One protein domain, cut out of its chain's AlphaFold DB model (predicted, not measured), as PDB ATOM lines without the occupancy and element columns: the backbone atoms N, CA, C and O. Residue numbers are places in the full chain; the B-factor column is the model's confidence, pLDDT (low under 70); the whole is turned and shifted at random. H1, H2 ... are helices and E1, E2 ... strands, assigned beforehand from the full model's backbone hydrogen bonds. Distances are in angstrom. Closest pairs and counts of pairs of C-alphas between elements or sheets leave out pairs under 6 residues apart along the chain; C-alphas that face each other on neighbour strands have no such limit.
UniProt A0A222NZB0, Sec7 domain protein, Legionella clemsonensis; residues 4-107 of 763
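What this domain is: This is residues 4 to 107 of the 763 residues of the protein "Sec7 domain protein" of Legionella clemsonensis (UniProt A0A222NZB0). Two long helices, H1 and H4, follow one another along a rod and come near each other only where H1 ends and H4 begins. Beside the second half of H1 lies a small hairpin of strands, E1 and E2; beside H4 lies H3, with the short H2 packed on H4 and just reaching H3, while residues 4 to 9 of H1 stick out free at one end. The printed part has 104 residues, with four named helices and two named strands in the order H1 H2 H3 E1 E2 H4; the sheet, order E1 - E2, is antiparallel and the class is mostly helix. The whole is loose, with a radius of gyration of the C-alphas of 16.1 A and spans of 61 by 25 by 24 A.

Where its parts are: Find C-alpha 4 at (176.367, 133.324, 73.971); from there H1, residues 4 to 27, runs 35.3 A to C-alpha 27 at (194.478, 115.309, 98.335). After one residue comes H2, residues 29 to 36, 10.7 A long, and then H3, residues 42 to 53, 16.4 A long. Read on to E1, residues 56 to 59, 9.3 A, and E2, residues 62 to 64, 6.7 A. H4, residues 84 to 106, runs 33.6 A and ends at C-alpha 106, (190.888, 125.265, 132.004).

How they stand to each other: Start at H1, whose residues 13 to 24 come within 10 A of the hairpin E1 and E2; the closest C-alphas of H1 and E1 are those of Ile 17 and Val 56, 6.5 A apart. In the hairpin, look for N 56 and O 64 at 2.8 A and N 64 and O 56 at 2.8 A, both within hydrogen-bond range. H1 and H2 meet only through their link. H1 is close to but not clearly touching H4, with the C-alphas of His 25 and Tyr 84 closest at 6.8 A. H1 is also close to but not clearly touching H3, closest at Arg 24 and Leu 52, whose C-alphas are 7.7 A apart. H3 and H4 touch, the C-alphas of Leu 42 and Ile 95 closest at 6.3 A, at a shallow tilt of 24 degrees, opposite ways. With residues 87 to 94 alone H4 touches H2, closest at the C-alphas of Ala 35 and Val 91, 6.0 A, at a steep tilt of 41 degrees. H2 and H3 only just touch, with 3 pairs of C-alphas within 8 A. In H1, H2, H3 and H4 every O i to N i+4 pair is within hydrogen-bond range.

The domain as a whole: The C-alphas of Gly 4 and Val 107, the two farthest apart, are 61.5 A from each other. The printed part has no cut. The link from E2 to H4, residues 65 to 83, is long; the other links are tight. Look for low confidence, pLDDT under 70, at residues 4 to 8, 60 to 61 and 99 to 107 of this model.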
ATOM      1  N   GLY A   4     175.846 134.661  74.279       37.38
ATOM      2  CA  GLY A   4     176.367 133.324  73.971       37.38
ATOM      3  C   GLY A   4     177.853 133.134  74.308       37.38
ATOM      4  O   GLY A   4     178.211 132.126  74.915       37.38
ATOM      5  N   SER A   5     178.708 134.119  74.004       42.56
ATOM      6  CA  SER A   5     180.149 134.089  74.316       42.56
ATOM      7  C   SER A   5     180.417 134.150  75.830       42.56
ATOM      8  O   SER A   5     181.219 133.378  76.359       42.56
ATOM      9  N   ILE A   6     179.644 134.965  76.563       49.59
ATOM     10  CA  ILE A   6     179.719 135.070  78.034       49.59
ATOM     11  C   ILE A   6     179.346 133.739  78.711       49.59
ATOM     12  O   ILE A   6     180.028 133.294  79.635       49.59
ATOM     13  N   ARG A   7     178.287 133.063  78.237       53.59
ATOM     14  CA  ARG A   7     177.870 131.750  78.765       53.59
ATOM     15  C   ARG A   7     178.892 130.645  78.488       53.59
ATOM     16  O   ARG A   7     179.055 129.768  79.336       53.59
ATOM     17  N   LYS A   8     179.565 130.675  77.331       55.50
ATOM     18  CA  LYS A   8     180.596 129.690  76.959       55.50
ATOM     19  C   LYS A   8     181.832 129.823  77.864       55.50
ATOM     20  O   LYS A   8     182.256 128.831  78.449       55.50
ATOM     21  N   ASN A   9     182.284 131.057  78.102       71.19
ATOM     22  CA  ASN A   9     183.413 131.378  78.987       71.19
ATOM     23  C   ASN A   9     183.120 131.041  80.468       71.19
ATOM     24  O   ASN A   9     183.970 130.501  81.174       71.19
ATOM     25  N   LEU A  10     181.885 131.268  80.941       78.62
ATOM     26  CA  LEU A  10     181.489 130.903  82.307       78.62
ATOM     27  C   LEU A  10     181.513 129.382  82.535       78.62
ATOM     28  O   LEU A  10     182.057 128.935  83.538       78.62
ATOM     29  N   LYS A  11     180.962 128.585  81.607       80.69
ATOM     30  CA  LYS A  11     180.963 127.114  81.713       80.69
ATOM     31  C   LYS A  11     182.379 126.539  81.747       80.69
ATOM     32  O   LYS A  11     182.642 125.616  82.515       80.69
ATOM     33  N   GLU A  12     183.271 127.083  80.929       81.81
ATOM     34  CA  GLU A  12     184.666 126.655  80.856       81.81
ATOM     35  C   GLU A  12     185.419 126.954  82.156       81.81
ATOM     36  O   GLU A  12     186.035 126.055  82.730       81.81
ATOM     37  N   ARG A  13     185.253 128.164  82.710       83.56
ATOM     38  CA  ARG A  13     185.790 128.520  84.032       83.56
ATOM     39  C   ARG A  13     185.230 127.626  85.138       83.56
ATOM     40  O   ARG A  13     186.008 127.095  85.920       83.56
ATOM     41  N   THR A  14     183.917 127.376  85.169       87.06
ATOM     42  CA  THR A  14     183.303 126.442  86.136       87.06
ATOM     43  C   THR A  14     183.931 125.047  86.051       87.06
ATOM     44  O   THR A  14     184.141 124.413  87.084       87.06
ATOM     45  N   ARG A  15     184.264 124.561  84.844       86.94
ATOM     46  CA  ARG A  15     184.916 123.256  84.647       86.94
ATOM     47  C   ARG A  15     186.341 123.233  85.205       86.94
ATOM     48  O   ARG A  15     186.707 122.259  85.856       86.94
ATOM     49  N   LEU A  16     187.122 124.285  84.960       85.94
ATOM     50  CA  LEU A  16     188.494 124.402  85.469       85.94
ATOM     51  C   LEU A  16     188.520 124.489  86.998       85.94
ATOM     52  O   LEU A  16     189.254 123.739  87.633       85.94
ATOM     53  N   ILE A  17     187.650 125.319  87.584       88.94
ATOM     54  CA  ILE A  17     187.521 125.446  89.042       88.94
ATOM     55  C   ILE A  17     187.157 124.096  89.660       88.94
ATOM     56  O   ILE A  17     187.769 123.668  90.633       88.94
ATOM     57  N   ARG A  18     186.193 123.388  89.061       90.94
ATOM     58  CA  ARG A  18     185.784 122.065  89.533       90.94
ATOM     59  C   ARG A  18     186.924 121.059  89.520       90.94
ATOM     60  O   ARG A  18     187.048 120.295  90.471       90.94
ATOM     61  N   ARG A  19     187.741 121.052  88.463       88.44
ATOM     62  CA  ARG A  19     188.899 120.156  88.359       88.44
ATOM     63  C   ARG A  19     189.893 120.419  89.489       88.44
ATOM     64  O   ARG A  19     190.298 119.473  90.154       88.44
ATOM     65  N   GLU A  20     190.219 121.684  89.733       88.44
ATOM     66  CA  GLU A  20     191.172 122.070  90.776       88.44
ATOM     67  C   GLU A  20     190.664 121.712  92.178       88.44
ATOM     68  O   GLU A  20     191.372 121.104  92.982       88.44
ATOM     69  N   LEU A  21     189.391 122.004  92.453       91.38
ATOM     70  CA  LEU A  21     188.770 121.650  93.728       91.38
ATOM     71  C   LEU A  21     188.655 120.145  93.927       91.38
ATOM     72  O   LEU A  21     188.792 119.682  95.052       91.38
ATOM     73  N   GLN A  22     188.431 119.374  92.864       92.06
ATOM     74  CA  GLN A  22     188.365 117.918  92.945       92.06
ATOM     75  C   GLN A  22     189.734 117.308  93.272       92.06
ATOM     76  O   GLN A  22     189.810 116.436  94.134       92.06
ATOM     77  N   ILE A  23     190.814 117.815  92.666       90.44
ATOM     78  CA  ILE A  23     192.191 117.416  93.001       90.44
ATOM     79  C   ILE A  23     192.488 117.734  94.470       90.44
ATOM     80  O   ILE A  23     192.990 116.887  95.209       90.44
ATOM     81  N   ARG A  24     192.133 118.941  94.920       92.88
ATOM     82  CA  ARG A  24     192.329 119.353  96.313       92.88
ATOM     83  C   ARG A  24     191.517 118.503  97.292       92.88
ATOM     84  O   ARG A  24     192.050 118.088  98.314       92.88
ATOM     85  N   HIS A  25     190.249 118.236  96.978       92.44
ATOM     86  CA  HIS A  25     189.357 117.406  97.796       92.44
ATOM     87  C   HIS A  25     189.921 116.000  97.976       92.44
ATOM     88  O   HIS A  25     189.961 115.496  99.092       92.44
ATOM     89  N   GLN A  26     190.444 115.416  96.896       91.44
ATOM     90  CA  GLN A  26     191.087 114.108  96.930       91.44
ATOM     91  C   GLN A  26     192.379 114.129  97.754       91.44
ATOM     92  O   GLN A  26     192.578 113.260  98.596       91.44
ATOM     93  N   LYS A  27     193.226 115.152  97.576       92.88
ATOM     94  CA  LYS A  27     194.478 115.309  98.335       92.88
ATOM     95  C   LYS A  27     194.246 115.442  99.844       92.88
ATOM     96  O   LYS A  27     195.089 115.031 100.632       92.88
ATOM     97  N   LEU A  28     193.131 116.045 100.246       92.56
ATOM     98  CA  LEU A  28     192.798 116.284 101.652       92.56
ATOM     99  C   LEU A  28     191.868 115.219 102.247       92.56
ATOM    100  O   LEU A  28     191.483 115.360 103.405       92.56
ATOM    101  N   ALA A  29     191.493 114.181 101.491       90.69
ATOM    102  CA  ALA A  29     190.481 113.203 101.895       90.69
ATOM    103  C   ALA A  29     190.803 112.530 103.237       90.69
ATOM    104  O   ALA A  29     189.950 112.486 104.123       90.69
ATOM    105  N   GLU A  30     192.049 112.092 103.419       88.81
ATOM    106  CA  GLU A  30     192.513 111.457 104.659       88.81
ATOM    107  C   GLU A  30     192.471 112.420 105.851       88.81
ATOM    108  O   GLU A  30     191.984 112.057 106.918       88.81
ATOM    109  N   ASN A  31     192.887 113.676 105.655       89.88
ATOM    110  CA  ASN A  31     192.855 114.700 106.703       89.88
ATOM    111  C   ASN A  31     191.416 115.079 107.081       89.88
ATOM    112  O   ASN A  31     191.109 115.262 108.254       89.88
ATOM    113  N   MET A  32     190.508 115.171 106.105       92.19
ATOM    114  CA  MET A  32     189.086 115.426 106.365       92.19
ATOM    115  C   MET A  32     188.428 114.263 107.110       92.19
ATOM    116  O   MET A  32     187.593 114.491 107.984       92.19
ATOM    117  N   GLN A  33     188.813 113.026 106.795       90.06
ATOM    118  CA  GLN A  33     188.335 111.853 107.516       90.06
ATOM    119  C   GLN A  33     188.894 111.813 108.947       90.06
ATOM    120  O   GLN A  33     188.129 111.650 109.896       90.06
ATOM    121  N   ALA A  34     190.191 112.080 109.122       87.44
ATOM    122  CA  ALA A  34     190.820 112.208 110.435       87.44
ATOM    123  C   ALA A  34     190.182 113.328 111.281       87.44
ATOM    124  O   ALA A  34     189.982 113.151 112.480       87.44
ATOM    125  N   ALA A  35     189.788 114.448 110.662       88.50
ATOM    126  CA  ALA A  35     189.063 115.530 111.328       88.50
ATOM    127  C   ALA A  35     187.684 115.084 111.845       88.50
ATOM    128  O   ALA A  35     187.320 115.404 112.975       88.50
ATOM    129  N   LYS A  36     186.922 114.328 111.042       87.56
ATOM    130  CA  LYS A  36     185.602 113.796 111.435       87.56
ATOM    131  C   LYS A  36     185.690 112.784 112.572       87.56
ATOM    132  O   LYS A  36     184.797 112.729 113.408       87.56
ATOM    133  N   GLU A  37     186.765 112.006 112.594       87.25
ATOM    134  CA  GLU A  37     187.050 111.012 113.631       87.25
ATOM    135  C   GLU A  37     187.707 111.628 114.880       87.25
ATOM    136  O   GLU A  37     187.998 110.913 115.832       87.25
ATOM    137  N   GLY A  38     187.948 112.947 114.890       85.12
ATOM    138  CA  GLY A  38     188.548 113.656 116.023       85.12
ATOM    139  C   GLY A  38     190.030 113.342 116.251       85.12
ATOM    140  O   GLY A  38     190.534 113.582 117.344       85.12
ATOM    141  N   ARG A  39     190.725 112.807 115.238       87.00
ATOM    142  CA  ARG A  39     192.138 112.395 115.308       87.00
ATOM    143  C   ARG A  39     193.142 113.527 115.076       87.00
ATOM    144  O   ARG A  39     194.329 113.302 115.269       87.00
ATOM    145  N   LEU A  40     192.685 114.703 114.644       85.50
ATOM    146  CA  LEU A  40     193.532 115.881 114.423       85.50
ATOM    147  C   LEU A  40     193.485 116.824 115.620       85.50
ATOM    148  O   LEU A  40     192.417 117.007 116.206       85.50
ATOM    149  N   ASP A  41     194.605 117.462 115.949       81.62
ATOM    150  CA  ASP A  41     194.637 118.522 116.960       81.62
ATOM    151  C   ASP A  41     194.106 119.872 116.422       81.62
ATOM    152  O   ASP A  41     193.857 120.052 115.224       81.62
ATOM    153  N   LEU A  42     193.933 120.865 117.303       75.12
ATOM    154  CA  LEU A  42     193.366 122.166 116.928       75.12
ATOM    155  C   LEU A  42     194.222 122.913 115.887       75.12
ATOM    156  O   LEU A  42     193.696 123.671 115.066       75.12
ATOM    157  N   LYS A  43     195.543 122.719 115.899       71.31
ATOM    158  CA  LYS A  43     196.470 123.356 114.955       71.31
ATOM    159  C   LYS A  43     196.357 122.700 113.578       71.31
ATOM    160  O   LYS A  43     196.308 123.401 112.565       71.31
ATOM    161  N   GLU A  44     196.264 121.378 113.539       75.69
ATOM    162  CA  GLU A  44     196.052 120.576 112.336       75.69
ATOM    163  C   GLU A  44     194.678 120.840 111.711       75.69
ATOM    164  O   GLU A  44     194.587 121.036 110.496       75.69
ATOM    165  N   LEU A  45     193.624 120.955 112.524       79.31
ATOM    166  CA  LEU A  45     192.280 121.307 112.063       79.31
ATOM    167  C   LEU A  45     192.224 122.710 111.443       79.31
ATOM    168  O   LEU A  45     191.639 122.888 110.373       79.31
ATOM    169  N   ASN A  46     192.861 123.706 112.067       75.69
ATOM    170  CA  ASN A  46     192.922 125.061 111.513       75.69
ATOM    171  C   ASN A  46     193.713 125.108 110.198       75.69
ATOM    172  O   ASN A  46     193.296 125.766 109.245       75.69
ATOM    173  N   LYS A  47     194.820 124.360 110.104       80.06
ATOM    174  CA  LYS A  47     195.586 124.226 108.857       80.06
ATOM    175  C   LYS A  47     194.754 123.570 107.750       80.06
ATOM    176  O   LYS A  47     194.793 124.025 106.607       80.06
ATOM    177  N   LEU A  48     193.979 122.539 108.087       84.19
ATOM    178  CA  LEU A  48     193.078 121.868 107.152       84.19
ATOM    179  C   LEU A  48     191.963 122.801 106.664       84.19
ATOM    180  O   LEU A  48     191.679 122.829 105.468       84.19
ATOM    181  N   LYS A  49     191.374 123.601 107.560       85.69
ATOM    182  CA  LYS A  49     190.366 124.610 107.209       85.69
ATOM    183  C   LYS A  49     190.907 125.627 106.204       85.69
ATOM    184  O   LYS A  49     190.283 125.836 105.167       85.69
ATOM    185  N   ILE A  50     192.081 126.200 106.478       80.81
ATOM    186  CA  ILE A  50     192.727 127.174 105.585       80.81
ATOM    187  C   ILE A  50     192.934 126.576 104.190       80.81
ATOM    188  O   ILE A  50     192.656 127.232 103.188       80.81
ATOM    189  N   GLU A  51     193.398 125.328 104.105       83.19
ATOM    190  CA  GLU A  51     193.655 124.698 102.809       83.19
ATOM    191  C   GLU A  51     192.353 124.376 102.051       83.19
ATOM    192  O   GLU A  51     192.315 124.520 100.828       83.19
ATOM    193  N   LEU A  52     191.267 124.009 102.746       85.19
ATOM    194  CA  LEU A  52     189.944 123.790 102.140       85.19
ATOM    195  C   LEU A  52     189.295 125.088 101.635       85.19
ATOM    196  O   LEU A  52     188.700 125.095 100.558       85.19
ATOM    197  N   GLU A  53     189.436 126.187 102.375       86.44
ATOM    198  CA  GLU A  53     188.842 127.495 102.046       86.44
ATOM    199  C   GLU A  53     189.723 128.333 101.097       86.44
ATOM    200  O   GLU A  53     189.326 129.400 100.630       86.44
ATOM    201  N   LYS A  54     190.913 127.833 100.744       87.06
ATOM    202  CA  LYS A  54     191.875 128.530  99.886       87.06
ATOM    203  C   LYS A  54     191.280 128.899  98.515       87.06
ATOM    204  O   LYS A  54     190.714 128.030  97.845       87.06
ATOM    205  N   PRO A  55     191.494 130.122  98.001       86.19
ATOM    206  CA  PRO A  55     191.003 130.506  96.679       86.19
ATOM    207  C   PRO A  55     191.544 129.603  95.558       86.19
ATOM    208  O   PRO A  55     192.640 129.039  95.648       86.19
ATOM    209  N   VAL A  56     190.786 129.468  94.471       85.06
ATOM    210  CA  VAL A  56     191.203 128.754  93.256       85.06
ATOM    211  C   VAL A  56     191.788 129.751  92.265       85.06
ATOM    212  O   VAL A  56     191.078 130.606  91.736       85.06
ATOM    213  N   ARG A  57     193.090 129.638  91.997       82.94
ATOM    214  CA  ARG A  57     193.794 130.492  91.038       82.94
ATOM    215  C   ARG A  57     193.740 129.866  89.649       82.94
ATOM    216  O   ARG A  57     194.235 128.765  89.452       82.94
ATOM    217  N   LEU A  58     193.138 130.568  88.691       74.31
ATOM    218  CA  LEU A  58     193.060 130.132  87.290       74.31
ATOM    219  C   LEU A  58     194.118 130.808  86.405       74.31
ATOM    220  O   LEU A  58     194.430 130.302  85.334       74.31
ATOM    221  N   SER A  59     194.636 131.964  86.827       72.69
ATOM    222  CA  SER A  59     195.744 132.684  86.184       72.69
ATOM    223  C   SER A  59     196.376 133.667  87.175       72.69
ATOM    224  O   SER A  59     195.898 133.807  88.304       72.69
ATOM    225  N   GLU A  60     197.421 134.387  86.763       56.50
ATOM    226  CA  GLU A  60     198.086 135.367  87.626       56.50
ATOM    227  C   GLU A  60     197.150 136.474  88.134       56.50
ATOM    228  O   GLU A  60     197.325 136.924  89.265       56.50
ATOM    229  N   THR A  61     196.116 136.823  87.361       55.50
ATOM    230  CA  THR A  61     195.169 137.916  87.640       55.50
ATOM    231  C   THR A  61     193.763 137.448  88.037       55.50
ATOM    232  O   THR A  61     192.917 138.276  88.369       55.50
ATOM    233  N   LEU A  62     193.481 136.136  88.020       71.56
ATOM    234  CA  LEU A  62     192.142 135.592  88.289       71.56
ATOM    235  C   LEU A  62     192.168 134.524  89.392       71.56
ATOM    236  O   LEU A  62     192.518 133.366  89.140       71.56
ATOM    237  N   CYS A  63     191.715 134.915  90.585       80.62
ATOM    238  CA  CYS A  63     191.462 134.044  91.734       80.62
ATOM    239  C   CYS A  63     189.963 134.021  92.053       80.62
ATOM    240  O   CYS A  63     189.322 135.067  92.086       80.62
ATOM    241  N   ILE A  64     189.414 132.832  92.290       82.94
ATOM    242  CA  ILE A  64     188.005 132.624  92.629       82.94
ATOM    243  C   ILE A  64     187.909 132.165  94.081       82.94
ATOM    244  O   ILE A  64     188.569 131.198  94.463       82.94
ATOM    245  N   GLN A  65     187.096 132.856  94.876       85.19
ATOM    246  CA  GLN A  65     186.859 132.511  96.276       85.19
ATOM    247  C   GLN A  65     185.962 131.263  96.382       85.19
ATOM    248  O   GLN A  65     185.181 130.964  95.470       85.19
ATOM    249  N   ILE A  66     186.070 130.497  97.470       81.75
ATOM    250  CA  ILE A  66     185.283 129.261  97.636       81.75
ATOM    251  C   ILE A  66     183.789 129.575  97.802       81.75
ATOM    252  O   ILE A  66     182.938 128.842  97.294       81.75
ATOM    253  N   GLU A  67     183.454 130.718  98.394       77.75
ATOM    254  CA  GLU A  67     182.087 131.216  98.564       77.75
ATOM    255  C   GLU A  67     181.409 131.489  97.212       77.75
ATOM    256  O   GLU A  67     180.216 131.222  97.038       77.75
ATOM    257  N   ASP A  68     182.174 131.915  96.200       82.12
ATOM    258  CA  ASP A  68     181.673 132.106  94.833       82.12
ATOM    259  C   ASP A  68     181.296 130.781  94.152       82.12
ATOM    260  O   ASP A  68     180.610 130.776  93.122       82.12
ATOM    261  N   CYS A  69     181.715 129.647  94.716       82.75
ATOM    262  CA  CYS A  69     181.377 128.300  94.263       82.75
ATOM    263  C   CYS A  69     180.202 127.689  95.043       82.75
ATOM    264  O   CYS A  69     179.788 126.566  94.728       82.75
ATOM    265  N   HIS A  70     179.647 128.412  96.026       79.81
ATOM    266  CA  HIS A  70     178.603 127.901  96.907       79.81
ATOM    267  C   HIS A  70     177.368 127.427  96.111       79.81
ATOM    268  O   HIS A  70     176.889 128.154  95.230       79.81
ATOM    269  N   PRO A  71     176.806 126.232  96.399       73.62
ATOM    270  CA  PRO A  71     175.754 125.633  95.572       73.62
ATOM    271  C   PRO A  71     174.481 126.480  95.426       73.62
ATOM    272  O   PRO A  71     173.854 126.446  94.367       73.62
ATOM    273  N   SER A  72     174.103 127.250  96.454       73.00
ATOM    274  CA  SER A  72     172.870 128.055  96.456       73.00
ATOM    275  C   SER A  72     173.081 129.513  96.032       73.00
ATOM    276  O   SER A  72     172.236 130.082  95.335       73.00
ATOM    277  N   THR A  73     174.218 130.115  96.377       72.00
ATOM    278  CA  THR A  73     174.451 131.571  96.299       72.00
ATOM    279  C   THR A  73     175.581 131.964  95.350       72.00
ATOM    280  O   THR A  73     175.558 133.076  94.831       72.00
ATOM    281  N   GLY A  74     176.514 131.056  95.053       76.12
ATOM    282  CA  GLY A  74     177.728 131.361  94.299       76.12
ATOM    283  C   GLY A  74     177.491 131.680  92.821       76.12
ATOM    284  O   GLY A  74     176.498 131.277  92.220       76.12
ATOM    285  N   ARG A  75     178.426 132.380  92.179       78.62
ATOM    286  CA  ARG A  75     178.402 132.619  90.726       78.62
ATOM    287  C   ARG A  75     178.714 131.349  89.922       78.62
ATOM    288  O   ARG A  75     178.207 131.181  88.812       78.62
ATOM    289  N   TYR A  76     179.501 130.441  90.493       83.56
ATOM    290  CA  TYR A  76     179.941 129.178  89.898       83.56
ATOM    291  C   TYR A  76     179.197 127.981  90.504       83.56
ATOM    292  O   TYR A  76     179.798 126.959  90.839       83.56
ATOM    293  N   LYS A  77     177.865 128.087  90.633       71.88
ATOM    294  CA  LYS A  77     176.999 126.988  91.100       71.88
ATOM    295  C   LYS A  77     177.295 125.757  90.233       71.88
ATOM    296  O   LYS A  77     177.105 125.832  89.019       71.88
ATOM    297  N   ARG A  78     177.762 124.651  90.840       79.56
ATOM    298  CA  ARG A  78     178.268 123.377  90.239       79.56
ATOM    299  C   ARG A  78     179.794 123.213  90.132       79.56
ATOM    300  O   ARG A  78     180.225 122.140  89.695       79.56
ATOM    301  N   ALA A  79     180.592 124.212  90.510       86.00
ATOM    302  CA  ALA A  79     182.048 124.063  90.592       86.00
ATOM    303  C   ALA A  79     182.483 123.236  91.810       86.00
ATOM    304  O   ALA A  79     183.448 122.486  91.722       86.00
ATOM    305  N   LEU A  80     181.752 123.329  92.924       87.56
ATOM    306  CA  LEU A  80     182.089 122.607  94.146       87.56
ATOM    307  C   LEU A  80     181.856 121.084  93.985       87.56
ATOM    308  O   LEU A  80     180.765 120.685  93.553       87.56
ATOM    309  N   PRO A  81     182.837 120.221  94.317       87.38
ATOM    310  CA  PRO A  81     182.643 118.773  94.348       87.38
ATOM    311  C   PRO A  81     181.545 118.353  95.337       87.38
ATOM    312  O   PRO A  81     181.273 119.041  96.325       87.38
ATOM    313  N   LYS A  82     180.905 117.200  95.090       84.44
ATOM    314  CA  LYS A  82     179.951 116.624  96.052       84.44
ATOM    315  C   LYS A  82     180.689 116.305  97.357       84.44
ATOM    316  O   LYS A  82     181.785 115.764  97.312       84.44
ATOM    317  N   GLY A  83     180.091 116.638  98.497       83.94
ATOM    318  CA  GLY A  83     180.690 116.403  99.817       83.94
ATOM    319  C   GLY A  83     181.628 117.514 100.310       83.94
ATOM    320  O   GLY A  83     181.753 117.701 101.514       83.94
ATOM    321  N   TYR A  84     182.183 118.343  99.421       88.38
ATOM    322  CA  TYR A  84     183.163 119.376  99.791       88.38
ATOM    323  C   TYR A  84     182.636 120.362 100.850       88.38
ATOM    324  O   TYR A  84     183.292 120.630 101.851       88.38
ATOM    325  N   GLN A  85     181.407 120.864 100.669       84.38
ATOM    326  CA  GLN A  85     180.792 121.799 101.619       84.38
ATOM    327  C   GLN A  85     180.473 121.136 102.965       84.38
ATOM    328  O   GLN A  85     180.629 121.756 104.018       84.38
ATOM    329  N   SER A  86     180.019 119.880 102.947       85.56
ATOM    330  CA  SER A  86     179.769 119.131 104.181       85.56
ATOM    331  C   SER A  86     181.066 118.829 104.923       85.56
ATOM    332  O   SER A  86     181.060 118.842 106.149       85.56
ATOM    333  N   ASP A  87     182.177 118.635 104.213       88.38
ATOM    334  CA  ASP A  87     183.486 118.407 104.824       88.38
ATOM    335  C   ASP A  87     184.043 119.684 105.461       88.38
ATOM    336  O   ASP A  87     184.475 119.638 106.609       88.38
ATOM    337  N   ILE A  88     183.916 120.843 104.800       85.31
ATOM    338  CA  ILE A  88     184.192 122.154 105.422       85.31
ATOM    339  C   ILE A  88     183.353 122.332 106.692       85.31
ATOM    340  O   ILE A  88     183.852 122.756 107.733       85.31
ATOM    341  N   THR A  89     182.067 121.987 106.624       85.44
ATOM    342  CA  THR A  89     181.156 122.103 107.771       85.44
ATOM    343  C   THR A  89     181.572 121.168 108.910       85.44
ATOM    344  O   THR A  89     181.562 121.573 110.070       85.44
ATOM    345  N   ALA A  90     181.986 119.940 108.595       84.62
ATOM    346  CA  ALA A  90     182.459 118.969 109.575       84.62
ATOM    347  C   ALA A  90     183.765 119.415 110.249       84.62
ATOM    348  O   ALA A  90     183.864 119.338 111.471       84.62
ATOM    349  N   VAL A  91     184.725 119.951 109.486       85.38
ATOM    350  CA  VAL A  91     185.978 120.508 110.028       85.38
ATOM    351  C   VAL A  91     185.687 121.701 110.940       85.38
ATOM    352  O   VAL A  91     186.200 121.758 112.054       85.38
ATOM    353  N   ASN A  92     184.802 122.613 110.529       82.25
ATOM    354  CA  ASN A  92     184.383 123.738 111.368       82.25
ATOM    355  C   ASN A  92     183.721 123.273 112.676       82.25
ATOM    356  O   ASN A  92     184.011 123.817 113.741       82.25
ATOM    357  N   LYS A  93     182.886 122.228 112.619       83.25
ATOM    358  CA  LYS A  93     182.257 121.634 113.806       83.25
ATOM    359  C   LYS A  93     183.279 120.954 114.727       83.25
ATOM    360  O   LYS A  93     183.157 121.064 115.943       83.25
ATOM    361  N   ALA A  94     184.294 120.293 114.169       81.81
ATOM    362  CA  ALA A  94     185.379 119.678 114.936       81.81
ATOM    363  C   ALA A  94     186.245 120.729 115.654       81.81
ATOM    364  O   ALA A  94     186.540 120.570 116.838       81.81
ATOM    365  N   ILE A  95     186.578 121.837 114.976       77.38
ATOM    366  CA  ILE A  95     187.288 122.982 115.578       77.38
ATOM    367  C   ILE A  95     186.477 123.547 116.741       77.38
ATOM    368  O   ILE A  95     187.018 123.768 117.824       77.38
ATOM    369  N   GLN A  96     185.174 123.747 116.533       75.00
ATOM    370  CA  GLN A  96     184.283 124.258 117.566       75.00
ATOM    371  C   GLN A  96     184.255 123.331 118.791       75.00
ATOM    372  O   GLN A  96     184.505 123.792 119.902       75.00
ATOM    373  N   ALA A  97     184.054 122.026 118.589       77.75
ATOM    374  CA  ALA A  97     183.997 121.049 119.676       77.75
ATOM    375  C   ALA A  97     185.318 120.948 120.465       77.75
ATOM    376  O   ALA A  97     185.304 120.875 121.692       77.75
ATOM    377  N   GLN A  98     186.475 120.975 119.792       73.75
ATOM    378  CA  GLN A  98     187.772 120.966 120.482       73.75
ATOM    379  C   GLN A  98     188.045 122.263 121.243       73.75
ATOM    380  O   GLN A  98     188.615 122.225 122.332       73.75
ATOM    381  N   THR A  99     187.603 123.400 120.706       64.81
ATOM    382  CA  THR A  99     187.734 124.698 121.373       64.81
ATOM    383  C   THR A  99     186.861 124.749 122.630       64.81
ATOM    384  O   THR A  99     187.328 125.165 123.687       64.81
ATOM    385  N   GLU A 100     185.622 124.255 122.556       64.62
ATOM    386  CA  GLU A 100     184.705 124.151 123.702       64.62
ATOM    387  C   GLU A 100     185.239 123.203 124.793       64.62
ATOM    388  O   GLU A 100     185.174 123.537 125.980       64.62
ATOM    389  N   ASN A 101     185.844 122.074 124.403       65.19
ATOM    390  CA  ASN A 101     186.492 121.125 125.318       65.19
ATOM    391  C   ASN A 101     187.767 121.680 125.982       65.19
ATOM    392  O   ASN A 101     188.049 121.366 127.138       65.19
ATOM    393  N   PHE A 102     188.546 122.508 125.279       58.00
ATOM    394  CA  PHE A 102     189.705 123.202 125.855       58.00
ATOM    395  C   PHE A 102     189.264 124.208 126.932       58.00
ATOM    396  O   PHE A 102     189.806 124.233 128.034       58.00
ATOM    397  N   ILE A 103     188.200 124.968 126.654       47.66
ATOM    398  CA  ILE A 103     187.633 125.970 127.572       47.66
ATOM    399  C   ILE A 103     187.049 125.327 128.837       47.66
ATOM    400  O   ILE A 103     187.202 125.873 129.929       47.66
ATOM    401  N   THR A 104     186.393 124.170 128.715       53.97
ATOM    402  CA  THR A 104     185.813 123.454 129.869       53.97
ATOM    403  C   THR A 104     186.864 122.804 130.766       53.97
ATOM    404  O   THR A 104     186.588 122.595 131.945       53.97
ATOM    405  N   ARG A 105     188.067 122.519 130.251       54.88
ATOM    406  CA  ARG A 105     189.172 121.950 131.038       54.88
ATOM    407  C   ARG A 105     189.971 122.991 131.823       54.88
ATOM    408  O   ARG A 105     190.518 122.639 132.862       54.88
ATOM    409  N   GLU A 106     190.030 124.247 131.373       47.47
ATOM    410  CA  GLU A 106     190.888 125.265 132.004       47.47
ATOM    411  C   GLU A 106     190.194 126.205 133.010       47.47
ATOM    412  O   GLU A 106     190.894 126.944 133.702       47.47
ATOM    413  N   VAL A 107     188.858 126.215 133.162       43.25
ATOM    414  CA  VAL A 107     188.199 127.220 134.030       43.25
ATOM    415  C   VAL A 107     186.996 126.686 134.825       43.25
ATOM    416  O   VAL A 107     185.898 126.524 134.296       43.25
TER     417      VAL A 107